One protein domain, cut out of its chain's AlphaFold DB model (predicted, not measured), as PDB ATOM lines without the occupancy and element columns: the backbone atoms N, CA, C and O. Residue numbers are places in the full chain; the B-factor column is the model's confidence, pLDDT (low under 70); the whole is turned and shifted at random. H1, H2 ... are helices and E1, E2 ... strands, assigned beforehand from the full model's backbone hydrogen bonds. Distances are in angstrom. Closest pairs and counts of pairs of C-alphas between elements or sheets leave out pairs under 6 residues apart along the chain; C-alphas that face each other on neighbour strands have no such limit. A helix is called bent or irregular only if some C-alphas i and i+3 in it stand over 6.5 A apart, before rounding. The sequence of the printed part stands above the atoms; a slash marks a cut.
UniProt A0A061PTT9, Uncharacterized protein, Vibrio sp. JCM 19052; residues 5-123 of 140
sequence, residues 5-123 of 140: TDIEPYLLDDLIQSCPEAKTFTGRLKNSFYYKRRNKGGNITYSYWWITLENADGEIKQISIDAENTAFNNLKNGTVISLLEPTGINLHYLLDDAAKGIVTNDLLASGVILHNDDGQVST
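Overview. This is residues 5 to 123 of the 140 residues of an uncharacterized protein of Vibrio sp. JCM 19052 (UniProt A0A061PTT9). A single six-stranded sheet is bent back on itself into two leaves that face each other only in part, with the long, sharply bent strand E1 as the hinge; E3 and E2 make one leaf and E4, E5 and E6 the other. The E1 and E2 hairpin reaches out to one end, the small helix H1 lies off the sheet near the other, and the unnamed residues 86 to 110 loop out from E4 to the far end of E1 and come back to E5. The printed part has 119 residues with one named helix followed by six named strands, H1 E1 E2 E3 E4 E5 E6, and the sheet's order is E3 E2 E1 E4 E5 E6, antiparallel throughout. The class is mostly strand, though under half of the residues, 56, are in named elements. The whole is compact, with a radius of gyration of the C-alphas of 14.9 A and spans of 46 by 33 by 25 A.

Along the chain. Find C-alpha 23 at (-9.841, 60.823, -37.930); there E1 begins, residues 23 to 38, and it ends 28.6 A away at C-alpha 38, (-20.124, 43.265, -17.804). E2, residues 45 to 54, covers 29.0 A, and E3, residues 60 to 66, covers 19.3 A. Further on, look for E4 at residues 80 to 85, 16.5 A long, and E5 at residues 111 to 116, 16.2 A long. E6, residues 119 to 123, covers 13.8 A and ends at C-alpha 123, (-17.465, 47.001, -39.470). Before the strands stands H1, residues 13 to 18, 9.6 A long.

Arrangement. Start at residue 28, where E1 bends by 112 degrees. The pairing there is staggered: residues 23 to 28 of E1 pair with E4, and residues 28 to 38 with E2. On the E4 side, look at N 25 and O 83, 3.0 A apart and within hydrogen-bond range. E1 and E2 form a hairpin, antiparallel at 149 degrees, with N 35 and O 48 at 2.9 A. E2 and the edge strand E3 form the next hairpin, at 155 degrees, with N 53 and O 61 at 2.8 A. E1, E2 and E3 are a meander, each strand the antiparallel neighbour of the one before; with E4, the antiparallel neighbour of E1, they make a Greek key. E4, E5 and E6 are a second meander: E4 and E5 are a hairpin at 165 degrees, with N 113 and O 82 at 2.8 A, and E5 and the edge strand E6 are another at 162 degrees, with N 114 and O 121 at 2.8 A. Between the leaves of this folded sheet, 14 pairs of C-alphas are within 11 A; the closest C-alphas of E3 and E5 are those of Ile 65 and Val 112, 7.5 A apart. E3 and E6 are apart. H1 is not on the sheet and is joined to E1 by a tight link; in its backbone 0 of 2 O i to N i+4 pairs are within hydrogen-bond range, against 2 of 3 O i to N i+3 pairs.

Size, cuts and confidence. Measure from Ile 7 to Gly 41 for the two C-alphas farthest apart, 46.7 A. The sheet is strongly twisted, with C-alphas up to 12.1 A off its best plane. The links from E3 to E4, 13 residues, and from E4 to E5, 25 residues, are long; in the second, residues 94 to 95 pair with residues 37 to 38 of E1, and residues 89 to 90 with 107 to 108, both antiparallel. The printed part has no cut. Its mean pLDDT is 91.4, and residue 42 is the one printed residue under 70.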
ATOM      1  N   THR A   5      -5.765  58.076 -45.954       83.44
ATOM      2  CA  THR A   5      -5.630  59.490 -46.333       83.44
ATOM      3  C   THR A   5      -4.486  59.752 -47.313       83.44
ATOM      4  O   THR A   5      -4.523  60.752 -48.020       83.44
ATOM      5  N   ASP A   6      -3.494  58.859 -47.418       84.75
ATOM      6  CA  ASP A   6      -2.474  58.956 -48.478       84.75
ATOM      7  C   ASP A   6      -3.055  58.622 -49.858       84.75
ATOM      8  O   ASP A   6      -2.564  59.099 -50.880       84.75
ATOM      9  N   ILE A   7      -4.075  57.760 -49.886       86.62
ATOM     10  CA  ILE A   7      -4.723  57.286 -51.113       86.62
ATOM     11  C   ILE A   7      -5.883  58.210 -51.493       86.62
ATOM     12  O   ILE A   7      -6.035  58.533 -52.668       86.62
ATOM     13  N   GLU A   8      -6.673  58.642 -50.508       89.75
ATOM     14  CA  GLU A   8      -7.816  59.539 -50.682       89.75
ATOM     15  C   GLU A   8      -7.725  60.704 -49.676       89.75
ATOM     16  O   GLU A   8      -8.261  60.618 -48.566       89.75
ATOM     17  N   PRO A   9      -7.025  61.800 -50.025       88.50
ATOM     18  CA  PRO A   9      -6.760  62.909 -49.104       88.50
ATOM     19  C   PRO A   9      -8.009  63.630 -48.586       88.50
ATOM     20  O   PRO A   9      -7.966  64.199 -47.500       88.50
ATOM     21  N   TYR A  10      -9.112  63.579 -49.337       90.88
ATOM     22  CA  TYR A  10     -10.370  64.265 -49.021       90.88
ATOM     23  C   TYR A  10     -11.418  63.332 -48.401       90.88
ATOM     24  O   TYR A  10     -12.584  63.695 -48.263       90.88
ATOM     25  N   LEU A  11     -11.013  62.115 -48.006       89.50
ATOM     26  CA  LEU A  11     -11.901  61.064 -47.494       89.50
ATOM     27  C   LEU A  11     -12.812  61.533 -46.350       89.50
ATOM     28  O   LEU A  11     -13.917  61.017 -46.190       89.50
ATOM     29  N   LEU A  12     -12.336  62.467 -45.526       91.31
ATOM     30  CA  LEU A  12     -13.035  62.927 -44.328       91.31
ATOM     31  C   LEU A  12     -13.695  64.300 -44.489       91.31
ATOM     32  O   LEU A  12     -14.349  64.729 -43.545       91.31
ATOM     33  N   ASP A  13     -13.564  64.975 -45.634       93.06
ATOM     34  CA  ASP A  13     -13.973  66.378 -45.797       93.06
ATOM     35  C   ASP A  13     -15.441  66.608 -45.417       93.06
ATOM     36  O   ASP A  13     -15.753  67.498 -44.625       93.06
ATOM     37  N   ASP A  14     -16.340  65.761 -45.920       89.44
ATOM     38  CA  ASP A  14     -17.767  65.844 -45.602       89.44
ATOM     39  C   ASP A  14     -18.051  65.451 -44.147       89.44
ATOM     40  O   ASP A  14     -18.871  66.074 -43.468       89.44
ATOM     41  N   LEU A  15     -17.350  64.434 -43.635       87.62
ATOM     42  CA  LEU A  15     -17.551  63.948 -42.272       87.62
ATOM     43  C   LEU A  15     -17.108  64.992 -41.240       87.62
ATOM     44  O   LEU A  15     -17.801  65.193 -40.244       87.62
ATOM     45  N   ILE A  16     -16.005  65.697 -41.493       92.69
ATOM     46  CA  ILE A  16     -15.443  66.723 -40.605       92.69
ATOM     47  C   ILE A  16     -16.392  67.914 -40.436       92.69
ATOM     48  O   ILE A  16     -16.409  68.526 -39.368       92.69
ATOM     49  N   GLN A  17     -17.251  68.204 -41.422       91.50
ATOM     50  CA  GLN A  17     -18.266  69.259 -41.293       91.50
ATOM     51  C   GLN A  17     -19.244  68.994 -40.140       91.50
ATOM     52  O   GLN A  17     -19.724  69.935 -39.511       91.50
ATOM     53  N   SER A  18     -19.531  67.720 -39.852       89.62
ATOM     54  CA  SER A  18     -20.433  67.305 -38.765       89.62
ATOM     55  C   SER A  18     -19.690  66.751 -37.544       89.62
ATOM     56  O   SER A  18     -20.189  66.830 -36.422       89.62
ATOM     57  N   CYS A  19     -18.492  66.202 -37.747       89.25
ATOM     58  CA  CYS A  19     -17.648  65.579 -36.735       89.25
ATOM     59  C   CYS A  19     -16.224  66.157 -36.824       89.25
ATOM     60  O   CYS A  19     -15.349  65.521 -37.406       89.25
ATOM     61  N   PRO A  20     -15.956  67.344 -36.244       89.31
ATOM     62  CA  PRO A  20     -14.689  68.060 -36.447       89.31
ATOM     63  C   PRO A  20     -13.429  67.309 -35.996       89.31
ATOM     64  O   PRO A  20     -12.331  67.626 -36.441       89.31
ATOM     65  N   GLU A  21     -13.578  66.323 -35.110       88.94
ATOM     66  CA  GLU A  21     -12.481  65.487 -34.608       88.94
ATOM     67  C   GLU A  21     -12.350  64.147 -35.349       88.94
ATOM     68  O   GLU A  21     -11.591  63.272 -34.913       88.94
ATOM     69  N   ALA A  22     -13.092  63.970 -36.449       91.69
ATOM     70  CA  ALA A  22     -13.059  62.752 -37.235       91.69
ATOM     71  C   ALA A  22     -11.644  62.475 -37.741       91.69
ATOM     72  O   ALA A  22     -10.981  63.336 -38.320       91.69
ATOM     73  N   LYS A  23     -11.182  61.245 -37.531       92.75
ATOM     74  CA  LYS A  23      -9.841  60.823 -37.930       92.75
ATOM     75  C   LYS A  23      -9.804  59.367 -38.339       92.75
ATOM     76  O   LYS A  23     -10.646  58.558 -37.940       92.75
ATOM     77  N   THR A  24      -8.761  59.037 -39.085       94.88
ATOM     78  CA  THR A  24      -8.396  57.661 -39.401       94.88
ATOM     79  C   THR A  24      -7.057  57.298 -38.789       94.88
ATOM     80  O   THR A  24      -6.182  58.148 -38.633       94.88
ATOM     81  N   PHE A  25      -6.872  56.021 -38.476       95.56
ATOM     82  CA  PHE A  25      -5.577  55.489 -38.071       95.56
ATOM     83  C   PHE A  25      -5.348  54.141 -38.746       95.56
ATOM     84  O   PHE A  25      -6.091  53.196 -38.488       95.56
ATOM     85  N   THR A  26      -4.321  54.034 -39.587       96.56
ATOM     86  CA  THR A  26      -3.946  52.776 -40.247       96.56
ATOM     87  C   THR A  26      -2.661  52.240 -39.636       96.56
ATOM     88  O   THR A  26      -1.638  52.921 -39.628       96.56
ATOM     89  N   GLY A  27      -2.699  51.003 -39.142       96.81
ATOM     90  CA  GLY A  27      -1.571  50.391 -38.453       96.81
ATOM     91  C   GLY A  27      -1.476  48.881 -38.631       96.81
ATOM     92  O   GLY A  27      -2.445  48.203 -38.970       96.81
ATOM     93  N   ARG A  28      -0.284  48.343 -38.369       97.00
ATOM     94  CA  ARG A  28      -0.044  46.902 -38.245       97.00
ATOM     95  C   ARG A  28      -0.306  46.454 -36.815       97.00
ATOM     96  O   ARG A  28       0.236  47.034 -35.876       97.00
ATOM     97  N   LEU A  29      -1.075  45.383 -36.659       97.50
ATOM     98  CA  LEU A  29      -1.342  44.756 -35.372       97.50
ATOM     99  C   LEU A  29      -0.056  44.192 -34.765       97.50
ATOM    100  O   LEU A  29       0.632  43.376 -35.379       97.50
ATOM    101  N   LYS A  30       0.262  44.618 -33.546       98.00
ATOM    102  CA  LYS A  30       1.416  44.145 -32.768       98.00
ATOM    103  C   LYS A  30       1.037  43.180 -31.669       98.00
ATOM    104  O   LYS A  30       1.826  42.302 -31.334       98.00
ATOM    105  N   ASN A  31      -0.137  43.388 -31.093       97.31
ATOM    106  CA  ASN A  31      -0.660  42.557 -30.032       97.31
ATOM    107  C   ASN A  31      -2.182  42.682 -29.978       97.31
ATOM    108  O   ASN A  31      -2.724  43.755 -30.258       97.31
ATOM    109  N   SER A  32      -2.846  41.610 -29.559       96.44
ATOM    110  CA  SER A  32      -4.269  41.595 -29.249       96.44
ATOM    111  C   SER A  32      -4.520  40.832 -27.950       96.44
ATOM    112  O   SER A  32      -3.841  39.857 -27.633       96.44
ATOM    113  N   PHE A  33      -5.504  41.282 -27.179       96.00
ATOM    114  CA  PHE A  33      -5.941  40.621 -25.958       96.00
ATOM    115  C   PHE A  33      -7.465  40.563 -25.926       96.00
ATOM    116  O   PHE A  33      -8.134  41.595 -25.977       96.00
ATOM    117  N   TYR A  34      -8.017  39.352 -25.875       95.44
ATOM    118  CA  TYR A  34      -9.458  39.157 -25.763       95.44
ATOM    119  C   TYR A  34      -9.900  39.427 -24.333       95.44
ATOM    120  O   TYR A  34      -9.334  38.875 -23.389       95.44
ATOM    121  N   TYR A  35     -10.947  40.224 -24.176       95.50
ATOM    122  CA  TYR A  35     -11.517  40.494 -22.871       95.50
ATOM    123  C   TYR A  35     -13.019  40.737 -22.947       95.50
ATOM    124  O   TYR A  35     -13.609  40.869 -24.021       95.50
ATOM    125  N   LYS A  36     -13.647  40.777 -21.776       94.25
ATOM    126  CA  LYS A  36     -15.074  41.028 -21.639       94.25
ATOM    127  C   LYS A  36     -15.320  42.186 -20.682       94.25
ATOM    128  O   LYS A  36     -14.509  42.472 -19.796       94.25
ATOM    129  N   ARG A  37     -16.445  42.867 -20.892       93.62
ATOM    130  CA  ARG A  37     -17.012  43.825 -19.941       93.62
ATOM    131  C   ARG A  37     -18.428  43.418 -19.589       93.62
ATOM    132  O   ARG A  37     -19.167  42.932 -20.443       93.62
ATOM    133  N   ARG A  38     -18.823  43.670 -18.345       91.56
ATOM    134  CA  ARG A  38     -20.124  43.265 -17.804       91.56
ATOM    135  C   ARG A  38     -20.893  44.425 -17.192       91.56
ATOM    136  O   ARG A  38     -20.317  45.352 -16.618       91.56
ATOM    137  N   ASN A  39     -22.217  44.363 -17.276       87.81
ATOM    138  CA  ASN A  39     -23.065  45.299 -16.548       87.81
ATOM    139  C   ASN A  39     -23.015  45.045 -15.032       87.81
ATOM    140  O   ASN A  39     -22.681  43.957 -14.555       87.81
ATOM    141  N   LYS A  40     -23.361  46.071 -14.247       76.06
ATOM    142  CA  LYS A  40     -23.497  45.936 -12.794       76.06
ATOM    143  C   LYS A  40     -24.661  44.978 -12.513       76.06
ATOM    144  O   LYS A  40     -25.805  45.304 -12.804       76.06
ATOM    145  N   GLY A  41     -24.351  43.788 -11.999       76.19
ATOM    146  CA  GLY A  41     -25.312  42.690 -11.820       76.19
ATOM    147  C   GLY A  41     -25.034  41.453 -12.685       76.19
ATOM    148  O   GLY A  41     -25.574  40.400 -12.385       76.19
ATOM    149  N   GLY A  42     -24.151  41.544 -13.690       68.62
ATOM    150  CA  GLY A  42     -23.547  40.390 -14.376       68.62
ATOM    151  C   GLY A  42     -24.389  39.701 -15.454       68.62
ATOM    152  O   GLY A  42     -23.929  38.722 -16.032       68.62
ATOM    153  N   ASN A  43     -25.589  40.197 -15.752       78.12
ATOM    154  CA  ASN A  43     -26.503  39.540 -16.691       78.12
ATOM    155  C   ASN A  43     -26.194  39.836 -18.167       78.12
ATOM    156  O   ASN A  43     -26.647  39.101 -19.039       78.12
ATOM    157  N   ILE A  44     -25.448  40.905 -18.459       81.62
ATOM    158  CA  ILE A  44     -25.067  41.290 -19.823       81.62
ATOM    159  C   ILE A  44     -23.548  41.361 -19.897       81.62
ATOM    160  O   ILE A  44     -22.913  42.015 -19.066       81.62
ATOM    161  N   THR A  45     -22.984  40.690 -20.897       88.69
ATOM    162  CA  THR A  45     -21.545  40.611 -21.142       88.69
ATOM    163  C   THR A  45     -21.265  40.940 -22.599       88.69
ATOM    164  O   THR A  45     -21.856  40.317 -23.475       88.69
ATOM    165  N   TYR A  46     -20.346  41.870 -22.837       90.81
ATOM    166  CA  TYR A  46     -19.870  42.248 -24.166       90.81
ATOM    167  C   TYR A  46     -18.418  41.830 -24.330       90.81
ATOM    168  O   TYR A  46     -17.629  41.935 -23.385       90.81
ATOM    169  N   SER A  47     -18.073  41.355 -25.524       92.81
ATOM    170  CA  SER A  47     -16.734  40.855 -25.836       92.81
ATOM    171  C   SER A  47     -15.971  41.839 -26.714       92.81
ATOM    172  O   SER A  47     -16.506  42.338 -27.700       92.81
ATOM    173  N   TYR A  48     -14.701  42.069 -26.392       95.00
ATOM    174  CA  TYR A  48     -13.846  43.012 -27.105       95.00
ATOM    175  C   TYR A  48     -12.441  42.449 -27.311       95.00
ATOM    176  O   TYR A  48     -11.936  41.657 -26.513       95.00
ATOM    177  N   TRP A  49     -11.779  42.925 -28.361       96.38
ATOM    178  CA  TRP A  49     -10.336  42.805 -28.513       96.38
ATOM    179  C   TRP A  49      -9.684  44.119 -28.110       96.38
ATOM    180  O   TRP A  49      -9.998  45.168 -28.664       96.38
ATOM    181  N   TRP A  50      -8.746  44.060 -27.175       97.44
ATOM    182  CA  TRP A  50      -7.811  45.143 -26.918       97.44
ATOM    183  C   TRP A  50      -6.633  45.007 -27.875       97.44
ATOM    184  O   TRP A  50      -5.877  44.040 -27.775       97.44
ATOM    185  N   ILE A  51      -6.492  45.931 -28.824       97.69
ATOM    186  CA  ILE A  51      -5.472  45.855 -29.874       97.69
ATOM    187  C   ILE A  51      -4.408  46.933 -29.698       97.69
ATOM    188  O   ILE A  51      -4.689  48.039 -29.245       97.69
ATOM    189  N   THR A  52      -3.176  46.606 -30.080       98.38
ATOM    190  CA  THR A  52      -2.072  47.563 -30.225       98.38
ATOM    191  C   THR A  52      -1.664  47.623 -31.691       98.38
ATOM    192  O   THR A  52      -1.252  46.608 -32.255       98.38
ATOM    193  N   LEU A  53      -1.781  48.799 -32.298       98.19
ATOM    194  CA  LEU A  53      -1.407  49.076 -33.679       98.19
ATOM    195  C   LEU A  53      -0.170  49.978 -33.722       98.19
ATOM    196  O   LEU A  53      -0.049  50.881 -32.900       98.19
ATOM    197  N   GLU A  54       0.705  49.757 -34.699       97.88
ATOM    198  CA  GLU A  54       1.808  50.665 -35.050       97.88
ATOM    199  C   GLU A  54       1.622  51.155 -36.492       97.88
ATOM    200  O   GLU A  54       1.452  50.326 -37.396       97.88
ATOM    201  N   ASN A  55       1.625  52.472 -36.717       96.19
ATOM    202  CA  ASN A  55       1.534  53.044 -38.066       96.19
ATOM    203  C   ASN A  55       2.907  53.122 -38.767       96.19
ATOM    204  O   ASN A  55       3.911  52.606 -38.275       96.19
ATOM    205  N   ALA A  56       2.949  53.703 -39.971       92.56
ATOM    206  CA  ALA A  56       4.181  53.799 -40.760       92.56
ATOM    207  C   ALA A  56       5.248  54.701 -40.113       92.56
ATOM    208  O   ALA A  56       6.435  54.475 -40.343       92.56
ATOM    209  N   ASP A  57       4.815  55.657 -39.294       93.69
ATOM    210  CA  ASP A  57       5.661  56.635 -38.607       93.69
ATOM    211  C   ASP A  57       6.149  56.136 -37.235       93.69
ATOM    212  O   ASP A  57       6.875  56.836 -36.532       93.69
ATOM    213  N   GLY A  58       5.775  54.911 -36.844       95.62
ATOM    214  CA  GLY A  58       6.117  54.322 -35.547       95.62
ATOM    215  C   GLY A  58       5.208  54.773 -34.400       95.62
ATOM    216  O   GLY A  58       5.476  54.456 -33.240       95.62
ATOM    217  N   GLU A  59       4.120  55.494 -34.685       97.00
ATOM    218  CA  GLU A  59       3.146  55.873 -33.666       97.00
ATOM    219  C   GLU A  59       2.338  54.652 -33.225       97.00
ATOM    220  O   GLU A  59       1.861  53.854 -34.041       97.00
ATOM    221  N   ILE A  60       2.154  54.530 -31.910       97.75
ATOM    222  CA  ILE A  60       1.428  53.427 -31.289       97.75
ATOM    223  C   ILE A  60       0.031  53.878 -30.890       97.75
ATOM    224  O   ILE A  60      -0.143  54.871 -30.183       97.75
ATOM    225  N   LYS A  61      -0.966  53.076 -31.263       97.44
ATOM    226  CA  LYS A  61      -2.346  53.242 -30.816       97.44
ATOM    227  C   LYS A  61      -2.852  51.988 -30.125       97.44
ATOM    228  O   LYS A  61      -2.765  50.893 -30.675       97.44
ATOM    229  N   GLN A  62      -3.416  52.165 -28.933       98.00
ATOM    230  CA  GLN A  62      -4.093  51.104 -28.195       98.00
ATOM    231  C   GLN A  62      -5.566  51.446 -28.020       98.00
ATOM    232  O   GLN A  62      -5.897  52.541 -27.557       98.00
ATOM    233  N   ILE A  63      -6.439  50.532 -28.430       97.62
ATOM    234  CA  ILE A  63      -7.883  50.761 -28.472       97.62
ATOM    235  C   ILE A  63      -8.641  49.433 -28.433       97.62
ATOM    236  O   ILE A  63      -8.101  48.387 -28.806       97.62
ATOM    237  N   SER A  64      -9.899  49.467 -27.995       96.50
ATOM    238  CA  SER A  64     -10.795  48.317 -28.099       96.50
ATOM    239  C   SER A  64     -11.463  48.260 -29.471       96.50
ATOM    240  O   SER A  64     -11.842  49.290 -30.027       96.50
ATOM    241  N   ILE A  65     -11.687  47.054 -29.979       95.06
ATOM    242  CA  ILE A  65     -12.594  46.777 -31.098       95.06
ATOM    243  C   ILE A  65     -13.598  45.700 -30.687       95.06
ATOM    244  O   ILE A  65     -13.326  44.892 -29.795       95.06
ATOM    245  N   ASP A  66     -14.764  45.702 -31.322       91.94
ATOM    246  CA  ASP A  66     -15.813  44.707 -31.092       91.94
ATOM    247  C   ASP A  66     -15.308  43.291 -31.444       91.94
ATOM    248  O   ASP A  66     -14.726  43.095 -32.511       91.94
ATOM    249  N   ALA A  67     -15.490  42.312 -30.550       90.88
ATOM    250  CA  ALA A  67     -15.113  40.913 -30.788       90.88
ATOM    251  C   ALA A  67     -16.302  40.000 -31.132       90.88
ATOM    252  O   ALA A  67     -16.111  38.805 -31.338       90.88
ATOM    253  N   GLU A  68     -17.524  40.526 -31.180       84.69
ATOM    254  CA  GLU A  68     -18.730  39.786 -31.563       84.69
ATOM    255  C   GLU A  68     -18.837  39.624 -33.084       84.69
ATOM    256  O   GLU A  68     -19.555  38.750 -33.576       84.69
ATOM    257  N   ASN A  69     -18.079  40.418 -33.846       81.44
ATOM    258  CA  ASN A  69     -17.948  40.224 -35.281       81.44
ATOM    259  C   ASN A  69     -16.911  39.134 -35.603       81.44
ATOM    260  O   ASN A  69     -15.720  39.263 -35.309       81.44
ATOM    261  N   THR A  70     -17.365  38.079 -36.282       84.31
ATOM    262  CA  THR A  70     -16.547  36.911 -36.640       84.31
ATOM    263  C   THR A  70     -15.372  37.234 -37.561       84.31
ATOM    264  O   THR A  70     -14.407  36.467 -37.586       84.31
ATOM    265  N   ALA A  71     -15.395  38.377 -38.257       81.50
ATOM    266  CA  ALA A  71     -14.271  38.876 -39.047       81.50
ATOM    267  C   ALA A  71     -12.984  39.025 -38.216       81.50
ATOM    268  O   ALA A  71     -11.883  38.913 -38.751       81.50
ATOM    269  N   PHE A  72     -13.108  39.224 -36.899       84.88
ATOM    270  CA  PHE A  72     -11.982  39.451 -35.993       84.88
ATOM    271  C   PHE A  72     -11.529  38.203 -35.228       84.88
ATOM    272  O   PHE A  72     -10.625  38.283 -34.399       84.88
ATOM    273  N   ASN A  73     -12.099  37.027 -35.506       84.44
ATOM    274  CA  ASN A  73     -11.740  35.797 -34.788       84.44
ATOM    275  C   ASN A  73     -10.291  35.345 -35.034       84.44
ATOM    276  O   ASN A  73      -9.725  34.630 -34.213       84.44
ATOM    277  N   ASN A  74      -9.691  35.759 -36.154       82.38
ATOM    278  CA  ASN A  74      -8.376  35.300 -36.607       82.38
ATOM    279  C   ASN A  74      -7.341  36.433 -36.686       82.38
ATOM    280  O   ASN A  74      -6.464  36.403 -37.550       82.38
ATOM    281  N   LEU A  75      -7.437  37.437 -35.810       87.69
ATOM    282  CA  LEU A  75      -6.456  38.522 -35.749       87.69
ATOM    283  C   LEU A  75      -5.053  37.977 -35.447       87.69
ATOM    284  O   LEU A  75      -4.825  37.343 -34.418       87.69
ATOM    285  N   LYS A  76      -4.103  38.246 -36.347       90.81
ATOM    286  CA  LYS A  76      -2.697  37.840 -36.214       90.81
ATOM    287  C   LYS A  76      -1.790  39.058 -36.187       90.81
ATOM    288  O   LYS A  76      -2.045  40.043 -36.881       90.81
ATOM    289  N   ASN A  77      -0.685  38.973 -35.459       95.00
ATOM    290  CA  ASN A  77       0.346  40.003 -35.531       95.00
ATOM    291  C   ASN A  77       0.800  40.204 -36.986       95.00
ATOM    292  O   ASN A  77       0.978  39.241 -37.729       95.00
ATOM    293  N   GLY A  78       0.957  41.463 -37.387       94.12
ATOM    294  CA  GLY A  78       1.243  41.873 -38.761       94.12
ATOM    295  C   GLY A  78       0.009  42.229 -39.596       94.12
ATOM    296  O   GLY A  78       0.171  42.921 -40.598       94.12
ATOM    297  N   THR A  79      -1.200  41.840 -39.168       93.12
ATOM    298  CA  THR A  79      -2.463  42.222 -39.827       93.12
ATOM    299  C   THR A  79      -2.563  43.740 -39.958       93.12
ATOM    300  O   THR A  79      -2.319  44.452 -38.982       93.12
ATOM    301  N   VAL A  80      -2.930  44.244 -41.137       94.56
ATOM    302  CA  VAL A  80      -3.146  45.681 -41.357       94.56
ATOM    303  C   VAL A  80      -4.599  46.021 -41.050       94.56
ATOM    304  O   VAL A  80      -5.522  45.398 -41.578       94.56
ATOM    305  N   ILE A  81      -4.797  47.014 -40.186       95.94
ATOM    306  CA  ILE A  81      -6.111  47.469 -39.734       95.94
ATOM    307  C   ILE A  81      -6.177  48.983 -39.899       95.94
ATOM    308  O   ILE A  81      -5.263  49.690 -39.472       95.94
ATOM    309  N   SER A  82      -7.271  49.471 -40.478       95.94
ATOM    310  CA  SER A  82      -7.619  50.890 -40.445       95.94
ATOM    311  C   SER A  82      -8.785  51.128 -39.499       95.94
ATOM    312  O   SER A  82      -9.760  50.379 -39.487       95.94
ATOM    313  N   LEU A  83      -8.680  52.180 -38.702       95.62
ATOM    314  CA  LEU A  83      -9.712  52.642 -37.788       95.62
ATOM    315  C   LEU A  83     -10.328  53.917 -38.350       95.62
ATOM    316  O   LEU A  83      -9.594  54.791 -38.809       95.62
ATOM    317  N   LEU A  84     -11.651  54.022 -38.269       93.25
ATOM    318  CA  LEU A  84     -12.394  55.264 -38.444       93.25
ATOM    319  C   LEU A  84     -12.949  55.675 -37.080       93.25
ATOM    320  O   LEU A  84     -13.661  54.910 -36.425       93.25
ATOM    321  N   GLU A  85     -12.638  56.890 -36.655       92.50
ATOM    322  CA  GLU A  85     -13.099  57.469 -35.396       92.50
ATOM    323  C   GLU A  85     -13.725  58.831 -35.688       92.50
ATOM    324  O   GLU A  85     -13.019  59.836 -35.632       92.50
ATOM    325  N   PRO A  86     -15.031  58.885 -36.016       89.31
ATOM    326  CA  PRO A  86     -15.740  60.148 -36.196       89.31
ATOM    327  C   PRO A  86     -15.817  60.926 -34.878       89.31
ATOM    328  O   PRO A  86     -15.678  62.144 -34.847       89.31
ATOM    329  N   THR A  87     -16.000  60.197 -33.774       88.00
ATOM    330  CA  THR A  87     -15.964  60.703 -32.402       88.00
ATOM    331  C   THR A  87     -15.318  59.663 -31.488       88.00
ATOM    332  O   THR A  87     -15.243  58.475 -31.820       88.00
ATOM    333  N   GLY A  88     -14.887  60.087 -30.299       86.62
ATOM    334  CA  GLY A  88     -14.482  59.157 -29.247       86.62
ATOM    335  C   GLY A  88     -15.689  58.419 -28.659       86.62
ATOM    336  O   GLY A  88     -16.642  59.055 -28.211       86.62
ATOM    337  N   ILE A  89     -15.636  57.086 -28.624       90.44
ATOM    338  CA  ILE A  89     -16.594  56.245 -27.892       90.44
ATOM    339  C   ILE A  89     -15.880  55.632 -26.690       90.44
ATOM    340  O   ILE A  89     -14.788  55.085 -26.838       90.44
ATOM    341  N   ASN A  90     -16.517  55.688 -25.519       92.75
ATOM    342  CA  ASN A  90     -16.019  55.069 -24.292       92.75
ATOM    343  C   ASN A  90     -16.896  53.888 -23.859       92.75
ATOM    344  O   ASN A  90     -18.125  53.946 -23.886       92.75
ATOM    345  N   LEU A  91     -16.250  52.823 -23.403       92.44
ATOM    346  CA  LEU A  91     -16.878  51.650 -22.816       92.44
ATOM    347  C   LEU A  91     -17.066  51.862 -21.310       92.44
ATOM    348  O   LEU A  91     -16.106  51.848 -20.548       92.44
ATOM    349  N   HIS A  92     -18.312  52.002 -20.856       90.25
ATOM    350  CA  HIS A  92     -18.615  52.267 -19.439       90.25
ATOM    351  C   HIS A  92     -18.920  51.015 -18.603       90.25
ATOM    352  O   HIS A  92     -19.023  51.092 -17.378       90.25
ATOM    353  N   TYR A  93     -19.077  49.853 -19.240       91.44
ATOM    354  CA  TYR A  93     -19.284  48.595 -18.524       91.44
ATOM    355  C   TYR A  93     -18.035  48.167 -17.749       91.44
ATOM    356  O   TYR A  93     -16.906  48.490 -18.129       91.44
ATOM    357  N   LEU A  94     -18.254  47.420 -16.663       91.75
ATOM    358  CA  LEU A  94     -17.200  47.008 -15.744       91.75
ATOM    359  C   LEU A  94     -16.228  46.071 -16.449       91.75
ATOM    360  O   LEU A  94     -16.643  45.064 -17.021       91.75
ATOM    361  N   LEU A  95     -14.945  46.403 -16.361       93.38
ATOM    362  CA  LEU A  95     -13.859  45.582 -16.867       93.38
ATOM    363  C   LEU A  95     -13.689  44.322 -16.009       93.38
ATOM    364  O   LEU A  95     -13.668  44.400 -14.776       93.38
ATOM    365  N   ASP A  96     -13.533  43.174 -16.661       88.69
ATOM    366  CA  ASP A  96     -13.221  41.920 -15.981       88.69
ATOM    367  C   ASP A  96     -11.832  41.969 -15.325       88.69
ATOM    368  O   ASP A  96     -10.897  42.585 -15.842       88.69
ATOM    369  N   ASP A  97     -11.671  41.296 -14.182       89.62
ATOM    370  CA  ASP A  97     -10.447  41.394 -13.374       89.62
ATOM    371  C   ASP A  97      -9.188  40.958 -14.134       89.62
ATOM    372  O   ASP A  97      -8.138  41.574 -13.975       89.62
ATOM    373  N   ALA A  98      -9.304  39.960 -15.016       90.94
ATOM    374  CA  ALA A  98      -8.199  39.470 -15.841       90.94
ATOM    375  C   ALA A  98      -7.665  40.509 -16.845       90.94
ATOM    376  O   ALA A  98      -6.548  40.367 -17.332       90.94
ATOM    377  N   ALA A  99      -8.451  41.539 -17.165       94.19
ATOM    378  CA  ALA A  99      -8.071  42.591 -18.102       94.19
ATOM    379  C   ALA A  99      -7.488  43.833 -17.406       94.19
ATOM    380  O   ALA A  99      -6.942  44.718 -18.073       94.19
ATOM    381  N   LYS A 100      -7.579  43.910 -16.069       92.00
ATOM    382  CA  LYS A 100      -7.032  45.026 -15.289       92.00
ATOM    383  C   LYS A 100      -5.513  45.086 -15.440       92.00
ATOM    384  O   LYS A 100      -4.823  44.084 -15.295       92.00
ATOM    385  N   GLY A 101      -4.995  46.278 -15.725       92.06
ATOM    386  CA  GLY A 101      -3.568  46.503 -15.973       92.06
ATOM    387  C   GLY A 101      -3.101  46.159 -17.393       92.06
ATOM    388  O   GLY A 101      -1.993  46.541 -17.754       92.06
ATOM    389  N   ILE A 102      -3.936  45.501 -18.209       96.19
ATOM    390  CA  ILE A 102      -3.679  45.258 -19.640       96.19
ATOM    391  C   ILE A 102      -4.435  46.285 -20.487       96.19
ATOM    392  O   ILE A 102      -3.852  46.932 -21.357       96.19
ATOM    393  N   VAL A 103      -5.733  46.441 -20.219       96.94
ATOM    394  CA  VAL A 103      -6.587  47.448 -20.857       96.94
ATOM    395  C   VAL A 103      -6.403  48.763 -20.108       96.94
ATOM    396  O   VAL A 103      -6.748  48.865 -18.930       96.94
ATOM    397  N   THR A 104      -5.803  49.751 -20.771       96.00
ATOM    398  CA  THR A 104      -5.339  50.999 -20.136       96.00
ATOM    399  C   THR A 104      -6.263  52.191 -20.365       96.00
ATOM    400  O   THR A 104      -6.120  53.206 -19.686       96.00
ATOM    401  N   ASN A 105      -7.215  52.086 -21.293       95.31
ATOM    402  CA  ASN A 105      -8.256  53.084 -21.507       95.31
ATOM    403  C   ASN A 105      -9.569  52.425 -21.961       95.31
ATOM    404  O   ASN A 105      -9.609  51.242 -22.304       95.31
ATOM    405  N   ASP A 106     -10.646  53.206 -21.947       95.88
ATOM    406  CA  ASP A 106     -11.995  52.741 -22.274       95.88
ATOM    407  C   ASP A 106     -12.396  53.005 -23.733       95.88
ATOM    408  O   ASP A 106     -13.558  52.818 -24.083       95.88
ATOM    409  N   LEU A 107     -11.466  53.420 -24.599       95.44
ATOM    410  CA  LEU A 107     -11.787  53.786 -25.977       95.44
ATOM    411  C   LEU A 107     -12.223  52.570 -26.805       95.44
ATOM    412  O   LEU A 107     -11.599  51.503 -26.758       95.44
ATOM    413  N   LEU A 108     -13.256  52.772 -27.623       94.94
ATOM    414  CA  LEU A 108     -13.745  51.841 -28.637       94.94
ATOM    415  C   LEU A 108     -13.618  52.474 -30.025       94.94
ATOM    416  O   LEU A 108     -14.065  53.601 -30.241       94.94
ATOM    417  N   ALA A 109     -13.045  51.740 -30.977       94.50
ATOM    418  CA  ALA A 109     -13.019  52.175 -32.368       94.50
ATOM    419  C   ALA A 109     -14.436  52.156 -32.959       94.50
ATOM    420  O   ALA A 109     -15.154  51.164 -32.826       94.50
ATOM    421  N   SER A 110     -14.829  53.241 -33.628       91.94
ATOM    422  CA  SER A 110     -16.181  53.385 -34.183       91.94
ATOM    423  C   SER A 110     -16.369  52.585 -35.468       91.94
ATOM    424  O   SER A 110     -17.406  51.944 -35.642       91.94
ATOM    425  N   GLY A 111     -15.368  52.614 -36.347       92.31
ATOM    426  CA  GLY A 111     -15.283  51.789 -37.540       92.31
ATOM    427  C   GLY A 111     -13.942  51.078 -37.620       92.31
ATOM    428  O   GLY A 111     -12.909  51.638 -37.250       92.31
ATOM    429  N   VAL A 112     -13.964  49.838 -38.094       94.56
ATOM    430  CA  VAL A 112     -12.775  48.995 -38.229       94.56
ATOM    431  C   VAL A 112     -12.776  48.380 -39.615       94.56
ATOM    432  O   VAL A 112     -13.757  47.770 -40.027       94.56
ATOM    433  N   ILE A 113     -11.671  48.532 -40.332       93.56
ATOM    434  CA  ILE A 113     -11.442  47.937 -41.644       93.56
ATOM    435  C   ILE A 113     -10.266  46.981 -41.507       93.56
ATOM    436  O   ILE A 113      -9.149  47.379 -41.171       93.56
ATOM    437  N   LEU A 114     -10.534  45.709 -41.762       93.50
ATOM    438  CA  LEU A 114      -9.545  44.654 -41.848       93.50
ATOM    439  C   LEU A 114      -9.098  44.516 -43.305       93.50
ATOM    440  O   LEU A 114      -9.924  44.255 -44.182       93.50
ATOM    441  N   HIS A 115      -7.799  44.669 -43.552       91.31
ATOM    442  CA  HIS A 115      -7.216  44.508 -44.880       91.31
ATOM    443  C   HIS A 115      -6.611  43.105 -45.000       91.31
ATOM    444  O   HIS A 115      -5.565  42.831 -44.410       91.31
ATOM    445  N   ASN A 116      -7.279  42.223 -45.745       84.81
ATOM    446  CA  ASN A 116      -6.804  40.877 -46.053       84.81
ATOM    447  C   ASN A 116      -6.290  40.807 -47.497       84.81
ATOM    448  O   ASN A 116      -6.612  41.661 -48.326       84.81
ATOM    449  N   ASP A 117      -5.539  39.751 -47.805       82.50
ATOM    450  CA  ASP A 117      -5.008  39.516 -49.155       82.50
ATOM    451  C   ASP A 117      -6.134  39.374 -50.197       82.50
ATOM    452  O   ASP A 117      -6.039  39.918 -51.295       82.50
ATOM    453  N   ASP A 118      -7.240  38.722 -49.821       84.06
ATOM    454  CA  ASP A 118      -8.391  38.460 -50.701       84.06
ATOM    455  C   ASP A 118      -9.437  39.594 -50.710       84.06
ATOM    456  O   ASP A 118     -10.503  39.460 -51.314       84.06
ATOM    457  N   GLY A 119      -9.173  40.710 -50.022       84.75
ATOM    458  CA  GLY A 119     -10.077  41.858 -49.959       84.75
ATOM    459  C   GLY A 119     -10.216  42.467 -48.567       84.75
ATOM    460  O   GLY A 119      -9.453  42.187 -47.646       84.75
ATOM    461  N   GLN A 120     -11.208  43.341 -48.404       89.00
ATOM    462  CA  GLN A 120     -11.417  44.085 -47.163       89.00
ATOM    463  C   GLN A 120     -12.731  43.698 -46.496       89.00
ATOM    464  O   GLN A 120     -13.732  43.452 -47.166       89.00
ATOM    465  N   VAL A 121     -12.724  43.684 -45.165       90.06
ATOM    466  CA  VAL A 121     -13.936  43.554 -44.352       90.06
ATOM    467  C   VAL A 121     -14.033  44.772 -43.453       90.06
ATOM    468  O   VAL A 121     -13.090  45.069 -42.723       90.06
ATOM    469  N   SER A 122     -15.162  45.473 -43.498       89.19
ATOM    470  CA  SER A 122     -15.417  46.640 -42.659       89.19
ATOM    471  C   SER A 122     -16.544  46.383 -41.669       89.19
ATOM    472  O   SER A 122     -17.483  45.628 -41.928       89.19
ATOM    473  N   THR A 123     -16.441  47.019 -40.509       88.75
ATOM    474  CA  THR A 123     -17.465  47.001 -39.470       88.75
ATOM    475  C   THR A 123     -17.658  48.407 -38.926       88.75
ATOM    476  O   THR A 123     -16.724  49.209 -38.883       88.75
TER     477      THR A 123